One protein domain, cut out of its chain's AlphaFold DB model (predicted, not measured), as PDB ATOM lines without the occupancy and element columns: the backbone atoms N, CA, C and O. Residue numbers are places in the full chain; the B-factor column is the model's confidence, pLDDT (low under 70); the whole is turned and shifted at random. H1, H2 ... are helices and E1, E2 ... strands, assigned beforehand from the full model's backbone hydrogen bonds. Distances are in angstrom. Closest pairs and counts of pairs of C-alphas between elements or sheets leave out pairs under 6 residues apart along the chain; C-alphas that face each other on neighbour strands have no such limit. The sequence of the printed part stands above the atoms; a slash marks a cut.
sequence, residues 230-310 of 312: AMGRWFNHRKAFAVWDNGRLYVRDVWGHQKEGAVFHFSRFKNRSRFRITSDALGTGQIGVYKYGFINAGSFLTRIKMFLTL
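This is residues 230 to 310 of the 312 residues of an uncharacterized protein of Desulfobacula sp. GWF2_41_7 (UniProt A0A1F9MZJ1). Picture one twisted sheet of five antiparallel strands, with the helix H2 covering one face along strands E1 and E5, and the short strand E4 crossing over the other face beside E1 and E2. A long loop, residues 271 to 285, swings out from the little helix H1 and comes back past the edge strand E6 to enter E5. The printed part has 81 residues with six named strands and two named helices, in the order E1 E2 E3 E4 H1 E5 E6 H2, and the sheet's order is E3 - E2 - E1 - E5 - E6. The class is mixed, helices and strands, with under half of the residues in named elements. The whole is compact, with a radius of gyration of the C-alphas of 11.7 A, and rounded, spanning 34 by 28 by 23 A.

Start at Ala 230 and pass along residues 230 to 239 until you find C-alpha 240 at (31.217, 77.724, 13.633), where E1 begins; it holds residues 240 to 245 and is 16.5 A long. E2 follows at residues 248 to 253, 16.9 A from first to last C-alpha. Next come E3, residues 258 to 260, 7.0 A, and E4, residues 263 to 265, 6.5 A. H1 takes residues 267 to 270, 5.5 A. After the long link look for C-alpha 286 at (16.002, 70.550, 15.034), the first of E5, which runs through residues 286 to 290 over 13.2 A. E6 is residues 293 to 296, 10.4 A. H2, residues 300 to 308, is 12.4 A long and ends at C-alpha 308 at (25.245, 86.549, 15.780).

Begin with the sheet, where E1, E2 and E3 form a meander, each strand the antiparallel neighbour of the one before. E1 and E2 are a hairpin at 160 degrees between their directions; look at N 243 and O 250, 2.8 A apart, within hydrogen-bond range. E2 and E3 are a hairpin too, at 153 degrees, with N 251 and O 259 within hydrogen-bond range at 2.8 A. On the other side of E1 lies E5, antiparallel at 165 degrees, with N 244 and O 287 at 2.8 A, also within range. E5 and E6 make the third hairpin, at 154 degrees, where N 288 and O 295 are 2.8 A apart. The edge strands are E3 and E6, and from edge to edge the strands' lines turn by 86 degrees. H2 is on the sheet at a height over the sheet of 8.9 A; it lies over E1 and E5 and runs along the strands, at 0 degrees to E1 on the local plane. Its closest C-alphas to E5 are those of Met 306 and Tyr 290, 6.9 A apart. E4 pairs with no named strand; its closest C-alphas to E2 are those of Phe 264 and Val 251, 7.2 A apart. H1 only grazes the sheet, with its residues 268 to 270, and H1 and H2 are apart. In H2 every O i to N i+4 pair is within hydrogen-bond range, while H1, with four residues, is too short for such a pair, and its one O i to N i+3 pair is not within range.

The two C-alphas farthest apart are those of Arg 233 and Gly 283, 33.8 A. The printed part has no cut from residue 230 to residue 310, and its first and last C-alphas are 13.8 A apart. The one long link is H1 to E5, with 15 residues; the other links are tight. The mean pLDDT of the printed part is 92.8, and no printed residue is under 70.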
ATOM      1  N   ALA A 230      33.440  71.288   9.181       91.06
ATOM      2  CA  ALA A 230      34.101  72.292  10.004       91.06
ATOM      3  C   ALA A 230      35.613  72.348   9.751       91.06
ATOM      4  O   ALA A 230      36.179  73.431   9.782       91.06
ATOM      5  N   MET A 231      36.243  71.202   9.486       90.69
ATOM      6  CA  MET A 231      37.685  71.068   9.268       90.69
ATOM      7  C   MET A 231      38.081  71.203   7.792       90.69
ATOM      8  O   MET A 231      39.253  71.077   7.455       90.69
ATOM      9  N   GLY A 232      37.119  71.455   6.900       87.00
ATOM     10  CA  GLY A 232      37.377  71.623   5.478       87.00
ATOM     11  C   GLY A 232      38.104  72.922   5.141       87.00
ATOM     12  O   GLY A 232      38.003  73.934   5.839       87.00
ATOM     13  N   ARG A 233      38.789  72.921   3.993       86.25
ATOM     14  CA  ARG A 233      39.402  74.131   3.429       86.25
ATOM     15  C   ARG A 233      38.347  75.234   3.271       86.25
ATOM     16  O   ARG A 233      37.222  74.963   2.839       86.25
ATOM     17  N   TRP A 234      38.740  76.468   3.592       85.81
ATOM     18  CA  TRP A 234      37.898  77.673   3.530       85.81
ATOM     19  C   TRP A 234      36.740  77.721   4.538       85.81
ATOM     20  O   TRP A 234      35.840  78.540   4.386       85.81
ATOM     21  N   PHE A 235      36.765  76.881   5.575       92.00
ATOM     22  CA  PHE A 235      35.766  76.891   6.639       92.00
ATOM     23  C   PHE A 235      36.370  77.395   7.954       92.00
ATOM     24  O   PHE A 235      37.411  76.908   8.407       92.00
ATOM     25  N   ASN A 236      35.732  78.370   8.607       90.12
ATOM     26  CA  ASN A 236      36.216  78.861   9.897       90.12
ATOM     27  C   ASN A 236      35.774  77.939  11.043       90.12
ATOM     28  O   ASN A 236      34.819  78.227  11.766       90.12
ATOM     29  N   HIS A 237      36.518  76.850  11.266       86.56
ATOM     30  CA  HIS A 237      36.247  75.919  12.368       86.56
ATOM     31  C   HIS A 237      36.221  76.603  13.740       86.56
ATOM     32  O   HIS A 237      35.555  76.110  14.649       86.56
ATOM     33  N   ARG A 238      36.940  77.729  13.919       87.69
ATOM     34  CA  ARG A 238      37.021  78.440  15.203       87.69
ATOM     35  C   ARG A 238      35.727  79.171  15.544       87.69
ATOM     36  O   ARG A 238      35.358  79.230  16.723       87.69
ATOM     37  N   LYS A 239      35.023  79.660  14.531       91.69
ATOM     38  CA  LYS A 239      33.758  80.384  14.642       91.69
ATOM     39  C   LYS A 239      32.700  79.685  13.790       91.69
ATOM     40  O   LYS A 239      32.308  80.188  12.744       91.69
ATOM     41  N   ALA A 240      32.250  78.530  14.270       94.75
ATOM     42  CA  ALA A 240      31.217  77.724  13.633       94.75
ATOM     43  C   ALA A 240      30.196  77.208  14.652       94.75
ATOM     44  O   ALA A 240      30.519  77.037  15.830       94.75
ATOM     45  N   PHE A 241      28.985  76.931  14.182       96.50
ATOM     46  CA  PHE A 241      27.964  76.158  14.889       96.50
ATOM     47  C   PHE A 241      27.406  75.080  13.959       96.50
ATOM     48  O   PHE A 241      27.645  75.111  12.750       96.50
ATOM     49  N   ALA A 242      26.637  74.149  14.513       97.25
ATOM     50  CA  ALA A 242      25.894  73.180  13.723       97.25
ATOM     51  C   ALA A 242      24.396  73.214  14.028       97.25
ATOM     52  O   ALA A 242      23.982  73.584  15.127       97.25
ATOM     53  N   VAL A 243      23.596  72.824  13.042       97.69
ATOM     54  CA  VAL A 243      22.182  72.491  13.180       97.69
ATOM     55  C   VAL A 243      22.015  71.053  12.727       97.69
ATOM     56  O   VAL A 243      22.288  70.720  11.576       97.69
ATOM     57  N   TRP A 244      21.581  70.213  13.649       98.12
ATOM     58  CA  TRP A 244      21.124  68.866  13.377       98.12
ATOM     59  C   TRP A 244      19.620  68.902  13.121       98.12
ATOM     60  O   TRP A 244      18.883  69.475  13.920       98.12
ATOM     61  N   ASP A 245      19.174  68.330  12.011       97.31
ATOM     62  CA  ASP A 245      17.788  68.299  11.557       97.31
ATOM     63  C   ASP A 245      17.403  66.865  11.191       97.31
ATOM     64  O   ASP A 245      17.723  66.388  10.102       97.31
ATOM     65  N   ASN A 246      16.772  66.163  12.133       95.62
ATOM     66  CA  ASN A 246      16.252  64.803  11.972       95.62
ATOM     67  C   ASN A 246      17.243  63.836  11.294       95.62
ATOM     68  O   ASN A 246      16.895  63.104  10.372       95.62
ATOM     69  N   GLY A 247      18.500  63.852  11.741       96.69
ATOM     70  CA  GLY A 247      19.571  63.007  11.207       96.69
ATOM     71  C   GLY A 247      20.439  63.660  10.136       96.69
ATOM     72  O   GLY A 247      21.488  63.120   9.816       96.69
ATOM     73  N   ARG A 248      20.085  64.839   9.619       97.88
ATOM     74  CA  ARG A 248      20.961  65.631   8.736       97.88
ATOM     75  C   ARG A 248      21.734  66.659   9.545       97.88
ATOM     76  O   ARG A 248      21.186  67.266  10.458       97.88
ATOM     77  N   LEU A 249      23.001  66.887   9.218       98.19
ATOM     78  CA  LEU A 249      23.869  67.782   9.983       98.19
ATOM     79  C   LEU A 249      24.421  68.890   9.095       98.19
ATOM     80  O   LEU A 249      25.215  68.635   8.194       98.19
ATOM     81  N   TYR A 250      24.055  70.127   9.411       97.44
ATOM     82  CA  TYR A 250      24.500  71.327   8.716       97.44
ATOM     83  C   TYR A 250      25.447  72.122   9.600       97.44
ATOM     84  O   TYR A 250      25.079  72.542  10.694       97.44
ATOM     85  N   VAL A 251      26.655  72.375   9.118       96.81
ATOM     86  CA  VAL A 251      27.648  73.202   9.801       96.81
ATOM     87  C   VAL A 251      27.695  74.560   9.120       96.81
ATOM     88  O   VAL A 251      27.777  74.631   7.892       96.81
ATOM     89  N   ARG A 252      27.671  75.635   9.912       96.25
ATOM     90  CA  ARG A 252      27.773  77.015   9.431       96.25
ATOM     91  C   ARG A 252      28.896  77.768  10.132       96.25
ATOM     92  O   ARG A 252      29.021  77.673  11.352       96.25
ATOM     93  N   ASP A 253      29.687  78.520   9.371       95.44
ATOM     94  CA  ASP A 253      30.740  79.388   9.904       95.44
ATOM     95  C   ASP A 253      30.347  80.874   9.934       95.44
ATOM     96  O   ASP A 253      29.274  81.277   9.481       95.44
ATOM     97  N   VAL A 254      31.230  81.697  10.504       94.81
ATOM     98  CA  VAL A 254      31.050  83.153  10.634       94.81
ATOM     99  C   VAL A 254      30.999  83.886   9.292       94.81
ATOM    100  O   VAL A 254      30.432  84.972   9.219       94.81
ATOM    101  N   TRP A 255      31.559  83.303   8.232       93.44
ATOM    102  CA  TRP A 255      31.543  83.879   6.886       93.44
ATOM    103  C   TRP A 255      30.250  83.550   6.133       93.44
ATOM    104  O   TRP A 255      30.040  84.021   5.020       93.44
ATOM    105  N   GLY A 256      29.353  82.777   6.751       91.44
ATOM    106  CA  GLY A 256      28.076  82.395   6.168       91.44
ATOM    107  C   GLY A 256      28.152  81.139   5.309       91.44
ATOM    108  O   GLY A 256      27.111  80.717   4.806       91.44
ATOM    109  N   HIS A 257      29.319  80.499   5.191       94.56
ATOM    110  CA  HIS A 257      29.421  79.217   4.511       94.56
ATOM    111  C   HIS A 257      28.617  78.173   5.275       94.56
ATOM    112  O   HIS A 257      28.739  78.052   6.494       94.56
ATOM    113  N   GLN A 258      27.826  77.388   4.548       95.38
ATOM    114  CA  GLN A 258      27.074  76.273   5.101       95.38
ATOM    115  C   GLN A 258      27.372  75.009   4.304       95.38
ATOM    116  O   GLN A 258      27.304  75.013   3.077       95.38
ATOM    117  N   LYS A 259      27.693  73.924   5.007       96.44
ATOM    118  CA  LYS A 259      27.935  72.608   4.411       96.44
ATOM    119  C   LYS A 259      27.261  71.529   5.243       96.44
ATOM    120  O   LYS A 259      27.220  71.627   6.467       96.44
ATOM    121  N   GLU A 260      26.739  70.511   4.576       97.31
ATOM    122  CA  GLU A 260      26.287  69.285   5.234       97.31
ATOM    123  C   GLU A 260      27.479  68.337   5.428       97.31
ATOM    124  O   GLU A 260      28.431  68.388   4.647       97.31
ATOM    125  N   GLY A 261      27.444  67.492   6.458       96.88
ATOM    126  CA  GLY A 261      28.458  66.458   6.663       96.88
ATOM    127  C   GLY A 261      28.038  65.384   7.653       96.88
ATOM    128  O   GLY A 261      26.939  65.421   8.200       96.88
ATOM    129  N   ALA A 262      28.933  64.430   7.896       97.31
ATOM    130  CA  ALA A 262      28.675  63.310   8.794       97.31
ATOM    131  C   ALA A 262      28.903  63.659  10.266       97.31
ATOM    132  O   ALA A 262      28.264  63.064  11.123       97.31
ATOM    133  N   VAL A 263      29.824  64.577  10.576       97.25
ATOM    134  CA  VAL A 263      30.305  64.805  11.942       97.25
ATOM    135  C   VAL A 263      30.584  66.283  12.206       97.25
ATOM    136  O   VAL A 263      31.228  66.978  11.418       97.25
ATOM    137  N   PHE A 264      30.155  66.765  13.374       97.31
ATOM    138  CA  PHE A 264      30.544  68.064  13.920       97.31
ATOM    139  C   PHE A 264      31.146  67.889  15.313       97.31
ATOM    140  O   PHE A 264      30.446  67.529  16.256       97.31
ATOM    141  N   HIS A 265      32.445  68.165  15.441       95.19
ATOM    142  CA  HIS A 265      33.181  68.086  16.705       95.19
ATOM    143  C   HIS A 265      33.044  69.382  17.509       95.19
ATOM    144  O   HIS A 265      33.490  70.445  17.073       95.19
ATOM    145  N   PHE A 266      32.450  69.298  18.699       94.12
ATOM    146  CA  PHE A 266      32.166  70.452  19.563       94.12
ATOM    147  C   PHE A 266      33.027  70.502  20.836       94.12
ATOM    148  O   PHE A 266      32.750  71.289  21.747       94.12
ATOM    149  N   SER A 267      34.117  69.726  20.892       88.62
ATOM    150  CA  SER A 267      35.111  69.692  21.986       88.62
ATOM    151  C   SER A 267      35.556  71.068  22.493       88.62
ATOM    152  O   SER A 267      35.829  71.265  23.675       88.62
ATOM    153  N   ARG A 268      35.581  72.059  21.600       85.50
ATOM    154  CA  ARG A 268      35.994  73.444  21.866       85.50
ATOM    155  C   ARG A 268      35.035  74.190  22.802       85.50
ATOM    156  O   ARG A 268      35.415  75.201  23.401       85.50
ATOM    157  N   PHE A 269      33.788  73.732  22.895       87.62
ATOM    158  CA  PHE A 269      32.733  74.375  23.674       87.62
ATOM    159  C   PHE A 269      32.517  73.703  25.032       87.62
ATOM    160  O   PHE A 269      32.326  74.404  26.022       87.62
ATOM    161  N   LYS A 270      32.600  72.368  25.090       83.12
ATOM    162  CA  LYS A 270      32.049  71.550  26.185       83.12
ATOM    163  C   LYS A 270      32.565  71.841  27.600       83.12
ATOM    164  O   LYS A 270      31.825  71.644  28.553       83.12
ATOM    165  N   ASN A 271      33.800  72.324  27.736       81.12
ATOM    166  CA  ASN A 271      34.434  72.590  29.035       81.12
ATOM    167  C   ASN A 271      34.341  74.068  29.460       81.12
ATOM    168  O   ASN A 271      34.969  74.485  30.431       81.12
ATOM    169  N   ARG A 272      33.611  74.904  28.714       85.38
ATOM    170  CA  ARG A 272      33.447  76.326  29.039       85.38
ATOM    171  C   ARG A 272      32.263  76.499  29.988       85.38
ATOM    172  O   ARG A 272      31.194  75.974  29.718       85.38
ATOM    173  N   SER A 273      32.406  77.334  31.019       87.81
ATOM    174  CA  SER A 273      31.331  77.648  31.985       87.81
ATOM    175  C   SER A 273      30.028  78.135  31.335       87.81
ATOM    176  O   SER A 273      28.934  77.928  31.854       87.81
ATOM    177  N   ARG A 274      30.143  78.778  30.170       90.31
ATOM    178  CA  ARG A 274      29.011  79.263  29.373       90.31
ATOM    179  C   ARG A 274      28.284  78.174  28.573       90.31
ATOM    180  O   ARG A 274      27.223  78.463  28.037       90.31
ATOM    181  N   PHE A 275      28.857  76.978  28.438       92.25
ATOM    182  CA  PHE A 275      28.268  75.871  27.692       92.25
ATOM    183  C   PHE A 275      27.312  75.098  28.598       92.25
ATOM    184  O   PHE A 275      27.731  74.318  29.451       92.25
ATOM    185  N   ARG A 276      26.016  75.361  28.442       90.94
ATOM    186  CA  ARG A 276      24.957  74.813  29.290       90.94
ATOM    187  C   ARG A 276      24.198  73.718  28.558       90.94
ATOM    188  O   ARG A 276      23.895  73.836  27.374       90.94
ATOM    189  N   ILE A 277      23.876  72.655  29.283       91.88
ATOM    190  CA  ILE A 277      23.072  71.545  28.778       91.88
ATOM    191  C   ILE A 277      21.715  71.602  29.468       91.88
ATOM    192  O   ILE A 277      21.636  71.394  30.675       91.88
ATOM    193  N   THR A 278      20.663  71.878  28.702       87.00
ATOM    194  CA  THR A 278      19.267  71.672  29.120       87.00
ATOM    195  C   THR A 278      18.663  70.557  28.273       87.00
ATOM    196  O   THR A 278      19.259  70.165  27.272       87.00
ATOM    197  N   SER A 279      17.518  69.995  28.659       88.31
ATOM    198  CA  SER A 279      16.829  68.939  27.897       88.31
ATOM    199  C   SER A 279      15.840  69.477  26.858       88.31
ATOM    200  O   SER A 279      15.296  68.696  26.080       88.31
ATOM    201  N   ASP A 280      15.634  70.795  26.800       87.38
ATOM    202  CA  ASP A 280      14.557  71.439  26.030       87.38
ATOM    203  C   ASP A 280      14.612  71.147  24.524       87.38
ATOM    204  O   ASP A 280      13.592  71.167  23.839       87.38
ATOM    205  N   ALA A 281      15.805  70.870  23.989       90.12
ATOM    206  CA  ALA A 281      15.997  70.581  22.573       90.12
ATOM    207  C   ALA A 281      15.920  69.079  22.233       90.12
ATOM    208  O   ALA A 281      15.876  68.726  21.062       90.12
ATOM    209  N   LEU A 282      15.888  68.166  23.210       90.06
ATOM    210  CA  LEU A 282      15.909  66.720  22.925       90.06
ATOM    211  C   LEU A 282      14.636  66.214  22.264       90.06
ATOM    212  O   LEU A 282      14.695  65.288  21.459       90.06
ATOM    213  N   GLY A 283      13.488  66.801  22.599       88.50
ATOM    214  CA  GLY A 283      12.206  66.447  21.993       88.50
ATOM    215  C   GLY A 283      12.024  67.005  20.581       88.50
ATOM    216  O   GLY A 283      11.024  66.714  19.937       88.50
ATOM    217  N   THR A 284      12.963  67.818  20.092       89.12
ATOM    218  CA  THR A 284      12.813  68.534  18.826       89.12
ATOM    219  C   THR A 284      13.500  67.776  17.693       89.12
ATOM    220  O   THR A 284      14.466  67.037  17.893       89.12
ATOM    221  N   GLY A 285      12.993  67.967  16.473       90.94
ATOM    222  CA  GLY A 285      13.663  67.492  15.263       90.94
ATOM    223  C   GLY A 285      14.863  68.354  14.862       90.94
ATOM    224  O   GLY A 285      15.682  67.915  14.069       90.94
ATOM    225  N   GLN A 286      14.988  69.566  15.418       95.31
ATOM    226  CA  GLN A 286      16.002  70.550  15.034       95.31
ATOM    227  C   GLN A 286      16.787  71.055  16.248       95.31
ATOM    228  O   GLN A 286      16.283  71.833  17.063       95.31
ATOM    229  N   ILE A 287      18.047  70.634  16.339       97.44
ATOM    230  CA  ILE A 287      18.947  70.894  17.464       97.44
ATOM    231  C   ILE A 287      20.126  71.731  16.979       97.44
ATOM    232  O   ILE A 287      20.892  71.321  16.114       97.44
ATOM    233  N   GLY A 288      20.293  72.910  17.560       96.94
ATOM    234  CA  GLY A 288      21.464  73.750  17.371       96.94
ATOM    235  C   GLY A 288      22.551  73.409  18.381       96.94
ATOM    236  O   GLY A 288      22.262  73.296  19.568       96.94
ATOM    237  N   VAL A 289      23.801  73.306  17.929       96.38
ATOM    238  CA  VAL A 289      24.985  73.107  18.779       96.38
ATOM    239  C   VAL A 289      25.975  74.231  18.541       96.38
ATOM    240  O   VAL A 289      26.481  74.413  17.434       96.38
ATOM    241  N   TYR A 290      26.244  75.010  19.583       94.81
ATOM    242  CA  TYR A 290      27.047  76.229  19.497       94.81
ATOM    243  C   TYR A 290      27.742  76.544  20.826       94.81
ATOM    244  O   TYR A 290      27.641  75.794  21.793       94.81
ATOM    245  N   LYS A 291      28.453  77.675  20.897       91.94
ATOM    246  CA  LYS A 291      29.350  78.007  22.019       91.94
ATOM    247  C   LYS A 291      28.690  78.076  23.408       91.94
ATOM    248  O   LYS A 291      29.429  78.098  24.392       91.94
ATOM    249  N   TYR A 292      27.358  78.131  23.488       94.62
ATOM    250  CA  TYR A 292      26.595  78.168  24.742       94.62
ATOM    251  C   TYR A 292      25.839  76.872  25.069       94.62
ATOM    252  O   TYR A 292      25.232  76.809  26.132       94.62
ATOM    253  N   GLY A 293      25.888  75.840  24.221       95.12
ATOM    254  CA  GLY A 293      25.219  74.571  24.507       95.12
ATOM    255  C   GLY A 293      24.430  74.001  23.340       95.12
ATOM    256  O   GLY A 293      24.743  74.247  22.172       95.12
ATOM    257  N   PHE A 294      23.391  73.254  23.702       96.06
ATOM    258  CA  PHE A 294      22.387  72.701  22.799       96.06
ATOM    259  C   PHE A 294      21.097  73.514  22.931       96.06
ATOM    260  O   PHE A 294      20.709  73.875  24.040       96.06
ATOM    261  N   ILE A 295      20.446  73.829  21.812       95.94
ATOM    262  CA  ILE A 295      19.231  74.654  21.787       95.94
ATOM    263  C   ILE A 295      18.261  74.175  20.708       95.94
ATOM    264  O   ILE A 295      18.677  73.609  19.700       95.94
ATOM    265  N   ASN A 296      16.964  74.426  20.882       95.56
ATOM    266  CA  ASN A 296      15.981  74.195  19.830       95.56
ATOM    267  C   ASN A 296      16.211  75.178  18.666       95.56
ATOM    268  O   ASN A 296      15.933  76.374  18.784       95.56
ATOM    269  N   ALA A 297      16.695  74.668  17.534       94.75
ATOM    270  CA  ALA A 297      16.966  75.444  16.325       94.75
ATOM    271  C   ALA A 297      15.769  75.493  15.354       94.75
ATOM    272  O   ALA A 297      15.938  75.861  14.190       94.75
ATOM    273  N   GLY A 298      14.566  75.155  15.827       90.94
ATOM    274  CA  GLY A 298      13.314  75.188  15.069       90.94
ATOM    275  C   GLY A 298      12.984  76.552  14.470       90.94
ATOM    276  O   GLY A 298      12.548  76.658  13.328       90.94
ATOM    277  N   SER A 299      13.227  77.623  15.233       92.88
ATOM    278  CA  SER A 299      12.877  78.977  14.803       92.88
ATOM    279  C   SER A 299      14.012  79.667  14.042       92.88
ATOM    280  O   SER A 299      15.191  79.577  14.408       92.88
ATOM    281  N   PHE A 300      13.643  80.442  13.021       91.31
ATOM    282  CA  PHE A 300      14.567  81.304  12.282       91.31
ATOM    283  C   PHE A 300      15.292  82.300  13.202       91.31
ATOM    284  O   PHE A 300      16.508  82.472  13.102       91.31
ATOM    285  N   LEU A 301      14.572  82.884  14.168       94.12
ATOM    286  CA  LEU A 301      15.137  83.801  15.161       94.12
ATOM    287  C   LEU A 301      16.219  83.131  16.017       94.12
ATOM    288  O   LEU A 301      17.251  83.746  16.280       94.12
ATOM    289  N   THR A 302      16.032  81.871  16.426       93.75
ATOM    290  CA  THR A 302      17.068  81.137  17.168       93.75
ATOM    291  C   THR A 302      18.318  80.946  16.315       93.75
ATOM    292  O   THR A 302      19.427  81.174  16.798       93.75
ATOM    293  N   ARG A 303      18.163  80.591  15.034       93.88
ATOM    294  CA  ARG A 303      19.302  80.415  14.119       93.88
ATOM    295  C   ARG A 303      20.058  81.723  13.882       93.88
ATOM    296  O   ARG A 303      21.288  81.710  13.881       93.88
ATOM    297  N   ILE A 304      19.356  82.854  13.762       94.19
ATOM    298  CA  ILE A 304      19.993  84.182  13.721       94.19
ATOM    299  C   ILE A 304      20.763  84.438  15.013       94.19
ATOM    300  O   ILE A 304      21.932  84.812  14.950       94.19
ATOM    301  N   LYS A 305      20.152  84.205  16.183       94.00
ATOM    302  CA  LYS A 305      20.829  84.390  17.477       94.00
ATOM    303  C   LYS A 305      22.123  83.584  17.533       94.00
ATOM    304  O   LYS A 305      23.158  84.148  17.865       94.00
ATOM    305  N   MET A 306      22.086  82.304  17.150       95.12
ATOM    306  CA  MET A 306      23.276  81.450  17.066       95.12
ATOM    307  C   MET A 306      24.348  82.051  16.151       95.12
ATOM    308  O   MET A 306      25.511  82.126  16.549       95.12
ATOM    309  N   PHE A 307      23.966  82.526  14.964       94.81
ATOM    310  CA  PHE A 307      24.891  83.145  14.014       94.81
ATOM    311  C   PHE A 307      25.525  84.429  14.554       94.81
ATOM    312  O   PHE A 307      26.745  84.568  14.506       94.81
ATOM    313  N   LEU A 308      24.738  85.323  15.155       93.94
ATOM    314  CA  LEU A 308      25.245  86.549  15.780       93.94
ATOM    315  C   LEU A 308      26.268  86.246  16.878       93.94
ATOM    316  O   LEU A 308      27.225  86.994  17.060       93.94
ATOM    317  N   THR A 309      26.143  85.105  17.564       91.81
ATOM    318  CA  THR A 309      27.146  84.699  18.555       91.81
ATOM    319  C   THR A 309      28.516  84.373  17.957       91.81
ATOM    320  O   THR A 309      29.470  84.284  18.717       91.81
ATOM    321  N   LEU A 310      28.654  84.188  16.642       90.44
ATOM    322  CA  LEU A 310      29.955  83.973  15.999       90.44
ATOM    323  C   LEU A 310      30.741  85.281  15.801       90.44
ATOM    324  O   LEU A 310      31.967  85.251  15.644       90.44
TER     325      LEU A 310